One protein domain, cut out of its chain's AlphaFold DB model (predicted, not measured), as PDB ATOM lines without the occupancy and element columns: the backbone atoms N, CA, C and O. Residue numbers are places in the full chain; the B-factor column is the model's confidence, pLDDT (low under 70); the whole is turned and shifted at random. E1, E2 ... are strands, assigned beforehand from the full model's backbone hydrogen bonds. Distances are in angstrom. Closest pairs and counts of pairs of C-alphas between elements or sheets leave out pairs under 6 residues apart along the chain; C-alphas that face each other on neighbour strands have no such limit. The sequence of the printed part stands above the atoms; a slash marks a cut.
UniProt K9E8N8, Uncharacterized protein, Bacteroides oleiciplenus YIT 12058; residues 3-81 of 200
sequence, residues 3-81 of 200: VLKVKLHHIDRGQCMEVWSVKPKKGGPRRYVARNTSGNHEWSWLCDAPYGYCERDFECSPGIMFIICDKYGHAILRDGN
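What this domain is: This is residues 3 to 81 of the 200 residues of an uncharacterized protein of Bacteroides oleiciplenus YIT 12058 (UniProt K9E8N8). One strongly twisted sheet of seven strands makes the body, with no named helix over either face. Five strands, E1 to E5, fold back and forth side by side; the chain then passes by residues 60 to 63 to the other side of E1, where the hairpin E6 and E7 is added. E1, the longest strand, joins these two parts: E2 pairs along its residues 6 to 12, and E6 along its residues 3 to 7. The printed part has 79 residues with seven named strands, E1 to E7 along the chain, in the mixed sheet order E5, E4, E3, E2, E1, E6, E7. The class is all strand, and the whole is compact, with a radius of gyration of the C-alphas of 11.7 A, and rounded, spanning 30 by 26 by 23 A.

How they stand to each other: E1, residues 3 to 12, bends by 66 degrees at residue 9. On one side its antiparallel neighbour is E2, residues 17 to 22, with N 9 and O 19 within hydrogen-bond range at 2.8 A. On the other side E6, residues 64 to 69, is parallel to E1, with an angle of 62 degrees between their directions; N 67 and O 4 are 2.8 A apart. E6 forms a hairpin with E7, residues 75 to 79, where N 66 and O 79 are 2.8 A apart. Outward from E2, E3, residues 31 to 36, is antiparallel to it at 152 degrees, with N 20 and O 33 at 2.8 A. E4, residues 43 to 46, follows, with N 34 and O 44 at 2.8 A. E5, residues 56 to 59, is antiparallel to E4, with N 45 and O 58 at 2.8 A. E1 to E5 are a meander, each strand the antiparallel neighbour of the one before. The edge strands E5 and E7 are apart, and from edge to edge the strands' lines turn by 107 degrees.

Where its parts are: E1 begins at C-alpha 3, (23.258, 51.745, 32.338), and ends at C-alpha 12, (11.261, 34.765, 19.817), 24.3 A away. E3 is 16.9 A long, E6 15.5 A and E2 15.4 A. E7 ends at C-alpha 79, (22.574, 50.534, 22.103).

The domain as a whole: The C-alphas of Gly 27 and Gly 39 are the two farthest apart, at 35.2 A. The printed part has no cut, and no link is long; those from E1 to E2, E5 to E6 and E6 to E7 are tight. Mean pLDDT of the printed part is 92.9, and no printed residue is under 70.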
ATOM      1  N   VAL A   3      22.513  52.731  33.140       95.44
ATOM      2  CA  VAL A   3      23.258  51.745  32.338       95.44
ATOM      3  C   VAL A   3      22.869  50.333  32.745       95.44
ATOM      4  O   VAL A   3      22.903  50.000  33.931       95.44
ATOM      5  N   LEU A   4      22.523  49.503  31.763       96.19
ATOM      6  CA  LEU A   4      22.180  48.096  31.954       96.19
ATOM      7  C   LEU A   4      23.109  47.219  31.119       96.19
ATOM      8  O   LEU A   4      23.301  47.468  29.938       96.19
ATOM      9  N   LYS A   5      23.683  46.179  31.725       96.94
ATOM     10  CA  LYS A   5      24.397  45.134  30.981       96.94
ATOM     11  C   LYS A   5      23.406  44.041  30.621       96.94
ATOM     12  O   LYS A   5      22.722  43.553  31.521       96.94
ATOM     13  N   VAL A   6      23.349  43.663  29.351       97.75
ATOM     14  CA  VAL A   6      22.397  42.668  28.856       97.75
ATOM     15  C   VAL A   6      23.085  41.575  28.052       97.75
ATOM     16  O   VAL A   6      24.108  41.814  27.418       97.75
ATOM     17  N   LYS A   7      22.526  40.366  28.082       96.44
ATOM     18  CA  LYS A   7      22.994  39.214  27.302       96.44
ATOM     19  C   LYS A   7      21.808  38.557  26.608       96.44
ATOM     20  O   LYS A   7      20.805  38.293  27.276       96.44
ATOM     21  N   LEU A   8      21.956  38.255  25.316       96.50
ATOM     22  CA  LEU A   8      20.920  37.587  24.527       96.50
ATOM     23  C   LEU A   8      20.578  36.244  25.174       96.50
ATOM     24  O   LEU A   8      21.472  35.421  25.403       96.50
ATOM     25  N   HIS A   9      19.302  36.058  25.494       95.12
ATOM     26  CA  HIS A   9      18.773  34.809  26.026       95.12
ATOM     27  C   HIS A   9      18.310  33.912  24.880       95.12
ATOM     28  O   HIS A   9      18.807  32.800  24.739       95.12
ATOM     29  N   HIS A  10      17.396  34.417  24.053       93.50
ATOM     30  CA  HIS A  10      16.866  33.727  22.882       93.50
ATOM     31  C   HIS A  10      16.221  34.731  21.919       93.50
ATOM     32  O   HIS A  10      16.092  35.912  22.248       93.50
ATOM     33  N   ILE A  11      15.840  34.259  20.735       93.75
ATOM     34  CA  ILE A  11      15.062  35.021  19.758       93.75
ATOM     35  C   ILE A  11      13.682  34.380  19.698       93.75
ATOM     36  O   ILE A  11      13.580  33.183  19.425       93.75
ATOM     37  N   ASP A  12      12.650  35.169  19.959       91.56
ATOM     38  CA  ASP A  12      11.261  34.765  19.817       91.56
ATOM     39  C   ASP A  12      10.750  35.241  18.456       91.56
ATOM     40  O   ASP A  12      10.450  36.419  18.238       91.56
ATOM     41  N   ARG A  13      10.685  34.299  17.513       87.94
ATOM     42  CA  ARG A  13      10.206  34.561  16.153       87.94
ATOM     43  C   ARG A  13       8.699  34.764  16.096       87.94
ATOM     44  O   ARG A  13       8.246  35.496  15.229       87.94
ATOM     45  N   GLY A  14       7.943  34.138  16.999       86.44
ATOM     46  CA  GLY A  14       6.489  34.290  17.049       86.44
ATOM     47  C   GLY A  14       6.084  35.705  17.456       86.44
ATOM     48  O   GLY A  14       5.078  36.218  16.976       86.44
ATOM     49  N   GLN A  15       6.907  36.352  18.282       87.31
ATOM     50  CA  GLN A  15       6.696  37.724  18.751       87.31
ATOM     51  C   GLN A  15       7.569  38.774  18.046       87.31
ATOM     52  O   GLN A  15       7.521  39.951  18.417       87.31
ATOM     53  N   CYS A  16       8.356  38.387  17.036       91.12
ATOM     54  CA  CYS A  16       9.277  39.271  16.311       91.12
ATOM     55  C   CYS A  16      10.198  40.075  17.251       91.12
ATOM     56  O   CYS A  16      10.301  41.306  17.160       91.12
ATOM     57  N   MET A  17      10.837  39.394  18.208       94.44
ATOM     58  CA  MET A  17      11.705  40.044  19.189       94.44
ATOM     59  C   MET A  17      12.900  39.190  19.613       94.44
ATOM     60  O   MET A  17      12.877  37.963  19.641       94.44
ATOM     61  N   GLU A  18      13.962  39.867  20.023       96.44
ATOM     62  CA  GLU A  18      15.078  39.282  20.750       96.44
ATOM     63  C   GLU A  18      14.847  39.477  22.249       96.44
ATOM     64  O   GLU A  18      14.624  40.601  22.699       96.44
ATOM     65  N   VAL A  19      14.951  38.411  23.040       96.81
ATOM     66  CA  VAL A  19      14.804  38.467  24.498       96.81
ATOM     67  C   VAL A  19      16.179  38.521  25.150       96.81
ATOM     68  O   VAL A  19      17.022  37.633  24.980       96.81
ATOM     69  N   TRP A  20      16.402  39.549  25.962       97.31
ATOM     70  CA  TRP A  20      17.687  39.857  26.571       97.31
ATOM     71  C   TRP A  20      17.609  39.813  28.094       97.31
ATOM     72  O   TRP A  20      16.808  40.498  28.721       97.31
ATOM     73  N   SER A  21      18.500  39.038  28.708       96.38
ATOM     74  CA  SER A  21      18.657  38.984  30.164       96.38
ATOM     75  C   SER A  21      19.425  40.200  30.677       96.38
ATOM     76  O   SER A  21      20.526  40.485  30.207       96.38
ATOM     77  N   VAL A  22      18.877  40.905  31.666       96.19
ATOM     78  CA  VAL A  22      19.553  42.018  32.343       96.19
ATOM     79  C   VAL A  22      20.413  41.465  33.474       96.19
ATOM     80  O   VAL A  22      19.928  40.706  34.317       96.19
ATOM     81  N   LYS A  23      21.687  41.867  33.543       93.19
ATOM     82  CA  LYS A  23      22.576  41.483  34.646       93.19
ATOM     83  C   LYS A  23      21.984  41.990  35.971       93.19
ATOM     84  O   LYS A  23      21.892  43.209  36.152       93.19
ATOM     85  N   PRO A  24      21.610  41.097  36.903       87.81
ATOM     86  CA  PRO A  24      20.996  41.513  38.153       87.81
ATOM     87  C   PRO A  24      22.013  42.254  39.025       87.81
ATOM     88  O   PRO A  24      23.217  41.968  39.011       87.81
ATOM     89  N   LYS A  25      21.518  43.201  39.824       84.88
ATOM     90  CA  LYS A  25      22.270  43.705  40.980       84.88
ATOM     91  C   LYS A  25      22.314  42.605  42.049       84.88
ATOM     92  O   LYS A  25      21.424  41.760  42.083       84.88
ATOM     93  N   LYS A  26      23.335  42.599  42.913       84.19
ATOM     94  CA  LYS A  26      23.452  41.613  44.004       84.19
ATOM     95  C   LYS A  26      22.162  41.618  44.844       84.19
ATOM     96  O   LYS A  26      21.767  42.677  45.315       84.19
ATOM     97  N   GLY A  27      21.504  40.462  44.966       81.06
ATOM     98  CA  GLY A  27      20.222  40.306  45.675       81.06
ATOM     99  C   GLY A  27      18.986  40.870  44.955       81.06
ATOM    100  O   GLY A  27      17.898  40.840  45.513       81.06
ATOM    101  N   GLY A  28      19.132  41.399  43.737       84.50
ATOM    102  CA  GLY A  28      18.027  41.945  42.952       84.50
ATOM    103  C   GLY A  28      17.313  40.893  42.093       84.50
ATOM    104  O   GLY A  28      17.891  39.844  41.794       84.50
ATOM    105  N   PRO A  29      16.082  41.186  41.637       86.50
ATOM    106  CA  PRO A  29      15.329  40.277  40.784       86.50
ATOM    107  C   PRO A  29      15.988  40.128  39.410       86.50
ATOM    108  O   PRO A  29      16.630  41.055  38.899       86.50
ATOM    109  N   ARG A  30      15.778  38.965  38.784       89.81
ATOM    110  CA  ARG A  30      16.054  38.784  37.356       89.81
ATOM    111  C   ARG A  30      15.070  39.638  36.564       89.81
ATOM    112  O   ARG A  30      13.909  39.754  36.937       89.81
ATOM    113  N   ARG A  31      15.554  40.265  35.497       93.62
ATOM    114  CA  ARG A  31      14.741  41.086  34.599       93.62
ATOM    115  C   ARG A  31      15.154  40.810  33.170       93.62
ATOM    116  O   ARG A  31      16.316  40.476  32.921       93.62
ATOM    117  N   TYR A  32      14.217  41.010  32.260       96.38
ATOM    118  CA  TYR A  32      14.435  40.853  30.836       96.38
ATOM    119  C   TYR A  32      13.904  42.074  30.101       96.38
ATOM    120  O   TYR A  32      13.038  42.796  30.598       96.38
ATOM    121  N   VAL A  33      14.483  42.311  28.935       97.56
ATOM    122  CA  VAL A  33      14.037  43.324  27.987       97.56
ATOM    123  C   VAL A  33      13.945  42.676  26.612       97.56
ATOM    124  O   VAL A  33      14.714  41.762  26.309       97.56
ATOM    125  N   ALA A  34      13.011  43.136  25.798       97.12
ATOM    126  CA  ALA A  34      12.936  42.796  24.390       97.12
ATOM    127  C   ALA A  34      13.651  43.859  23.564       97.12
ATOM    128  O   ALA A  34      13.670  45.027  23.951       97.12
ATOM    129  N   ARG A  35      14.182  43.445  22.416       97.38
ATOM    130  CA  ARG A  35      14.507  44.326  21.295       97.38
ATOM    131  C   ARG A  35      13.741  43.839  20.072       97.38
ATOM    132  O   ARG A  35      13.825  42.655  19.754       97.38
ATOM    133  N   ASN A  36      12.992  44.712  19.407       95.44
ATOM    134  CA  ASN A  36      12.231  44.321  18.216       95.44
ATOM    135  C   ASN A  36      13.168  43.840  17.093       95.44
ATOM    136  O   ASN A  36      14.221  44.437  16.854       95.44
ATOM    137  N   THR A  37      12.786  42.775  16.381       94.69
ATOM    138  CA  THR A  37      13.540  42.308  15.203       94.69
ATOM    139  C   THR A  37      13.176  43.058  13.921       94.69
ATOM    140  O   THR A  37      13.796  42.839  12.888       94.69
ATOM    141  N   SER A  38      12.201  43.962  13.987       87.81
ATOM    142  CA  SER A  38      11.762  44.828  12.893       87.81
ATOM    143  C   SER A  38      11.698  46.293  13.344       87.81
ATOM    144  O   SER A  38      11.896  46.607  14.522       87.81
ATOM    145  N   GLY A  39      11.419  47.198  12.403       87.94
ATOM    146  CA  GLY A  39      11.295  48.628  12.693       87.94
ATOM    147  C   GLY A  39      12.624  49.242  13.128       87.94
ATOM    148  O   GLY A  39      13.671  48.886  12.596       87.94
ATOM    149  N   ASN A  40      12.599  50.152  14.108       89.19
ATOM    150  CA  ASN A  40      13.827  50.783  14.604       89.19
ATOM    151  C   ASN A  40      14.469  49.994  15.751       89.19
ATOM    152  O   ASN A  40      15.242  50.576  16.516       89.19
ATOM    153  N   HIS A  41      14.145  48.709  15.913       95.81
ATOM    154  CA  HIS A  41      14.684  47.844  16.964       95.81
ATOM    155  C   HIS A  41      14.530  48.440  18.369       95.81
ATOM    156  O   HIS A  41      15.495  48.520  19.137       95.81
ATOM    157  N   GLU A  42      13.337  48.942  18.685       95.12
ATOM    158  CA  GLU A  42      13.055  49.540  19.985       95.12
ATOM    159  C   GLU A  42      13.188  48.503  21.106       95.12
ATOM    160  O   GLU A  42      12.887  47.315  20.947       95.12
ATOM    161  N   TRP A  43      13.649  48.980  22.260       98.00
ATOM    162  CA  TRP A  43      13.798  48.205  23.478       98.00
ATOM    163  C   TRP A  43      12.594  48.389  24.393       98.00
ATOM    164  O   TRP A  43      12.210  49.522  24.684       98.00
ATOM    165  N   SER A  44      12.080  47.299  24.953       97.12
ATOM    166  CA  SER A  44      10.955  47.317  25.897       97.12
ATOM    167  C   SER A  44      11.231  46.422  27.094       97.12
ATOM    168  O   SER A  44      11.952  45.431  26.990       97.12
ATOM    169  N   TRP A  45      10.679  46.768  28.250       96.62
ATOM    170  CA  TRP A  45      10.642  45.853  29.384       96.62
ATOM    171  C   TRP A  45       9.691  44.701  29.091       96.62
ATOM    172  O   TRP A  45       8.694  44.874  28.391       96.62
ATOM    173  N   LEU A  46      10.026  43.529  29.622       95.56
ATOM    174  CA  LEU A  46       9.193  42.341  29.513       95.56
ATOM    175  C   LEU A  46       8.585  41.981  30.864       95.56
ATOM    176  O   LEU A  46       9.295  41.989  31.879       95.56
ATOM    177  N   CYS A  47       7.312  41.599  30.850       90.69
ATOM    178  CA  CYS A  47       6.663  40.892  31.948       90.69
ATOM    179  C   CYS A  47       6.662  39.378  31.672       90.69
ATOM    180  O   CYS A  47       6.854  38.935  30.541       90.69
ATOM    181  N   ASP A  48       6.550  38.579  32.738       86.56
ATOM    182  CA  ASP A  48       6.477  37.108  32.672       86.56
ATOM    183  C   ASP A  48       7.609  36.421  31.861       86.56
ATOM    184  O   ASP A  48       7.480  35.337  31.300       86.56
ATOM    185  N   ALA A  49       8.771  37.074  31.784       89.69
ATOM    186  CA  ALA A  49       9.935  36.596  31.048       89.69
ATOM    187  C   ALA A  49      10.890  35.768  31.938       89.69
ATOM    188  O   ALA A  49      11.043  36.056  33.131       89.69
ATOM    189  N   PRO A  50      11.614  34.777  31.378       85.75
ATOM    190  CA  PRO A  50      11.832  34.559  29.945       85.75
ATOM    191  C   PRO A  50      11.058  33.371  29.352       85.75
ATOM    192  O   PRO A  50      11.361  32.994  28.226       85.75
ATOM    193  N   TYR A  51      10.155  32.743  30.114       79.88
ATOM    194  CA  TYR A  51       9.490  31.491  29.723       79.88
ATOM    195  C   TYR A  51       7.957  31.532  29.803       79.88
ATOM    196  O   TYR A  51       7.324  30.544  29.444       79.88
ATOM    197  N   GLY A  52       7.365  32.622  30.295       81.00
ATOM    198  CA  GLY A  52       5.930  32.865  30.186       81.00
ATOM    199  C   GLY A  52       5.591  33.547  28.862       81.00
ATOM    200  O   GLY A  52       6.331  33.409  27.885       81.00
ATOM    201  N   TYR A  53       4.512  34.329  28.820       81.62
ATOM    202  CA  TYR A  53       4.076  34.986  27.575       81.62
ATOM    203  C   TYR A  53       5.066  36.031  27.035       81.62
ATOM    204  O   TYR A  53       4.962  36.421  25.874       81.62
ATOM    205  N   CYS A  54       6.039  36.458  27.853       86.88
ATOM    206  CA  CYS A  54       7.072  37.427  27.483       86.88
ATOM    207  C   CYS A  54       6.485  38.693  26.838       86.88
ATOM    208  O   CYS A  54       7.024  39.207  25.858       86.88
ATOM    209  N   GLU A  55       5.369  39.194  27.365       88.12
ATOM    210  CA  GLU A  55       4.683  40.333  26.765       88.12
ATOM    211  C   GLU A  55       5.503  41.614  26.953       88.12
ATOM    212  O   GLU A  55       6.190  41.818  27.965       88.12
ATOM    213  N   ARG A  56       5.438  42.497  25.951       91.31
ATOM    214  CA  ARG A  56       6.021  43.836  26.058       91.31
ATOM    215  C   ARG A  56       5.183  44.630  27.055       91.31
ATOM    216  O   ARG A  56       4.035  44.941  26.770       91.31
ATOM    217  N   ASP A  57       5.784  44.972  28.187       90.75
ATOM    218  CA  ASP A  57       5.131  45.739  29.248       90.75
ATOM    219  C   ASP A  57       5.114  47.232  28.873       90.75
ATOM    220  O   ASP A  57       4.087  47.799  28.511       90.75
ATOM    221  N   PHE A  58       6.292  47.863  28.831       91.75
ATOM    222  CA  PHE A  58       6.447  49.253  28.398       91.75
ATOM    223  C   PHE A  58       7.790  49.496  27.718       91.75
ATOM    224  O   PHE A  58       8.792  48.829  27.998       91.75
ATOM    225  N   GLU A  59       7.827  50.496  26.838       95.62
ATOM    226  CA  GLU A  59       9.052  50.914  26.168       95.62
ATOM    227  C   GLU A  59      10.120  51.352  27.187       95.62
ATOM    228  O   GLU A  59       9.860  52.046  28.177       95.62
ATOM    229  N   CYS A  60      11.364  50.944  26.955       96.69
ATOM    230  CA  CYS A  60      12.483  51.406  27.756       96.69
ATOM    231  C   CYS A  60      12.705  52.907  27.539       96.69
ATOM    232  O   CYS A  60      12.847  53.381  26.419       96.69
ATOM    233  N   SER A  61      12.828  53.659  28.635       96.38
ATOM    234  CA  SER A  61      13.145  55.089  28.567       96.38
ATOM    235  C   SER A  61      14.401  55.362  27.711       96.38
ATOM    236  O   SER A  61      15.425  54.706  27.940       96.38
ATOM    237  N   PRO A  62      14.398  56.398  26.845       95.31
ATOM    238  CA  PRO A  62      15.581  56.842  26.096       95.31
ATOM    239  C   PRO A  62      16.804  57.158  26.980       95.31
ATOM    240  O   PRO A  62      17.948  57.110  26.537       95.31
ATOM    241  N   GLY A  63      16.606  57.431  28.276       96.44
ATOM    242  CA  GLY A  63      17.695  57.647  29.235       96.44
ATOM    243  C   GLY A  63      18.486  56.387  29.631       96.44
ATOM    244  O   GLY A  63      19.427  56.499  30.435       96.44
ATOM    245  N   ILE A  64      18.098  55.207  29.131       97.06
ATOM    246  CA  ILE A  64      18.759  53.918  29.363       97.06
ATOM    247  C   ILE A  64      19.739  53.617  28.224       97.06
ATOM    248  O   ILE A  64      19.366  53.590  27.057       97.06
ATOM    249  N   MET A  65      20.984  53.311  28.588       97.56
ATOM    250  CA  MET A  65      21.975  52.721  27.692       97.56
ATOM    251  C   MET A  65      22.144  51.235  28.015       97.56
ATOM    252  O   MET A  65      22.438  50.864  29.160       97.56
ATOM    253  N   PHE A  66      22.036  50.397  26.993       98.06
ATOM    254  CA  PHE A  66      22.333  48.976  27.061       98.06
ATOM    255  C   PHE A  66      23.784  48.728  26.661       98.06
ATOM    256  O   PHE A  66      24.249  49.177  25.618       98.06
ATOM    257  N   ILE A  67      24.515  47.998  27.497       97.94
ATOM    258  CA  ILE A  67      25.797  47.393  27.149       97.94
ATOM    259  C   ILE A  67      25.501  45.949  26.769       97.94
ATOM    260  O   ILE A  67      25.144  45.139  27.628       97.94
ATOM    261  N   ILE A  68      25.667  45.644  25.490       97.94
ATOM    262  CA  ILE A  68      25.440  44.317  24.932       97.94
ATOM    263  C   ILE A  68      26.650  43.450  25.253       97.94
ATOM    264  O   ILE A  68      27.780  43.803  24.908       97.94
ATOM    265  N   CYS A  69      26.423  42.330  25.930       96.88
ATOM    266  CA  CYS A  69      27.462  41.403  26.344       96.88
ATOM    267  C   CYS A  69      27.425  40.093  25.551       96.88
ATOM    268  O   CYS A  69      26.368  39.623  25.127       96.88
ATOM    269  N   ASP A  70      28.593  39.465  25.421       93.50
ATOM    270  CA  ASP A  70      28.719  38.094  24.932       93.50
ATOM    271  C   ASP A  70      28.189  37.069  25.954       93.50
ATOM    272  O   ASP A  70      27.718  37.406  27.048       93.50
ATOM    273  N   LYS A  71      28.285  35.775  25.614       88.19
ATOM    274  CA  LYS A  71      27.827  34.698  26.505       88.19
ATOM    275  C   LYS A  71      28.566  34.645  27.852       88.19
ATOM    276  O   LYS A  71      27.983  34.165  28.826       88.19
ATOM    277  N   TYR A  72      29.785  35.177  27.906       90.69
ATOM    278  CA  TYR A  72      30.660  35.230  29.079       90.69
ATOM    279  C   TYR A  72      30.487  36.524  29.894       90.69
ATOM    280  O   TYR A  72      31.027  36.649  30.989       90.69
ATOM    281  N   GLY A  73      29.690  37.475  29.402       90.25
ATOM    282  CA  GLY A  73      29.433  38.749  30.067       90.25
ATOM    283  C   GLY A  73      30.409  39.866  29.689       90.25
ATOM    284  O   GLY A  73      30.330  40.950  30.281       90.25
ATOM    285  N   HIS A  74      31.291  39.653  28.709       94.50
ATOM    286  CA  HIS A  74      32.172  40.700  28.198       94.50
ATOM    287  C   HIS A  74      31.401  41.648  27.289       94.50
ATOM    288  O   HIS A  74      30.610  41.213  26.455       94.50
ATOM    289  N   ALA A  75      31.657  42.948  27.419       96.81
ATOM    290  CA  ALA A  75      31.016  43.949  26.577       96.81
ATOM    291  C   ALA A  75      31.429  43.788  25.101       96.81
ATOM    292  O   ALA A  75      32.601  43.567  24.782       96.81
ATOM    293  N   ILE A  76      30.451  43.910  24.207       96.00
ATOM    294  CA  ILE A  76      30.614  43.882  22.752       96.00
ATOM    295  C   ILE A  76      30.375  45.282  22.188       96.00
ATOM    296  O   ILE A  76      31.255  45.827  21.534       96.00
ATOM    297  N   LEU A  77      29.190  45.842  22.435       96.44
ATOM    298  CA  LEU A  77      28.740  47.118  21.877       96.44
ATOM    299  C   LEU A  77      27.705  47.782  22.797       96.44
ATOM    300  O   LEU A  77      27.405  47.269  23.882       96.44
ATOM    301  N   ARG A  78      27.197  48.947  22.390       97.00
ATOM    302  CA  ARG A  78      26.186  49.721  23.123       97.00
ATOM    303  C   ARG A  78      25.004  50.054  22.216       97.00
ATOM    304  O   ARG A  78      25.214  50.242  21.025       97.00
ATOM    305  N   ASP A  79      23.811  50.142  22.794       97.69
ATOM    306  CA  ASP A  79      22.574  50.534  22.103       97.69
ATOM    307  C   ASP A  79      21.577  51.176  23.093       97.69
ATOM    308  O   ASP A  79      21.804  51.170  24.309       97.69
ATOM    309  N   GLY A  80      20.473  51.721  22.589       97.06
ATOM    310  CA  GLY A  80      19.368  52.268  23.373       97.06
ATOM    311  C   GLY A  80      18.321  52.966  22.509       97.06
ATOM    312  O   GLY A  80      18.549  53.215  21.331       97.06
ATOM    313  N   ASN A  81      17.180  53.319  23.108       96.62
ATOM    314  CA  ASN A  81      16.065  53.956  22.387       96.62
ATOM    315  C   ASN A  81      16.307  55.432  22.051       96.62
ATOM    316  O   ASN A  81      15.593  56.007  21.236       96.62
TER     317      ASN A  81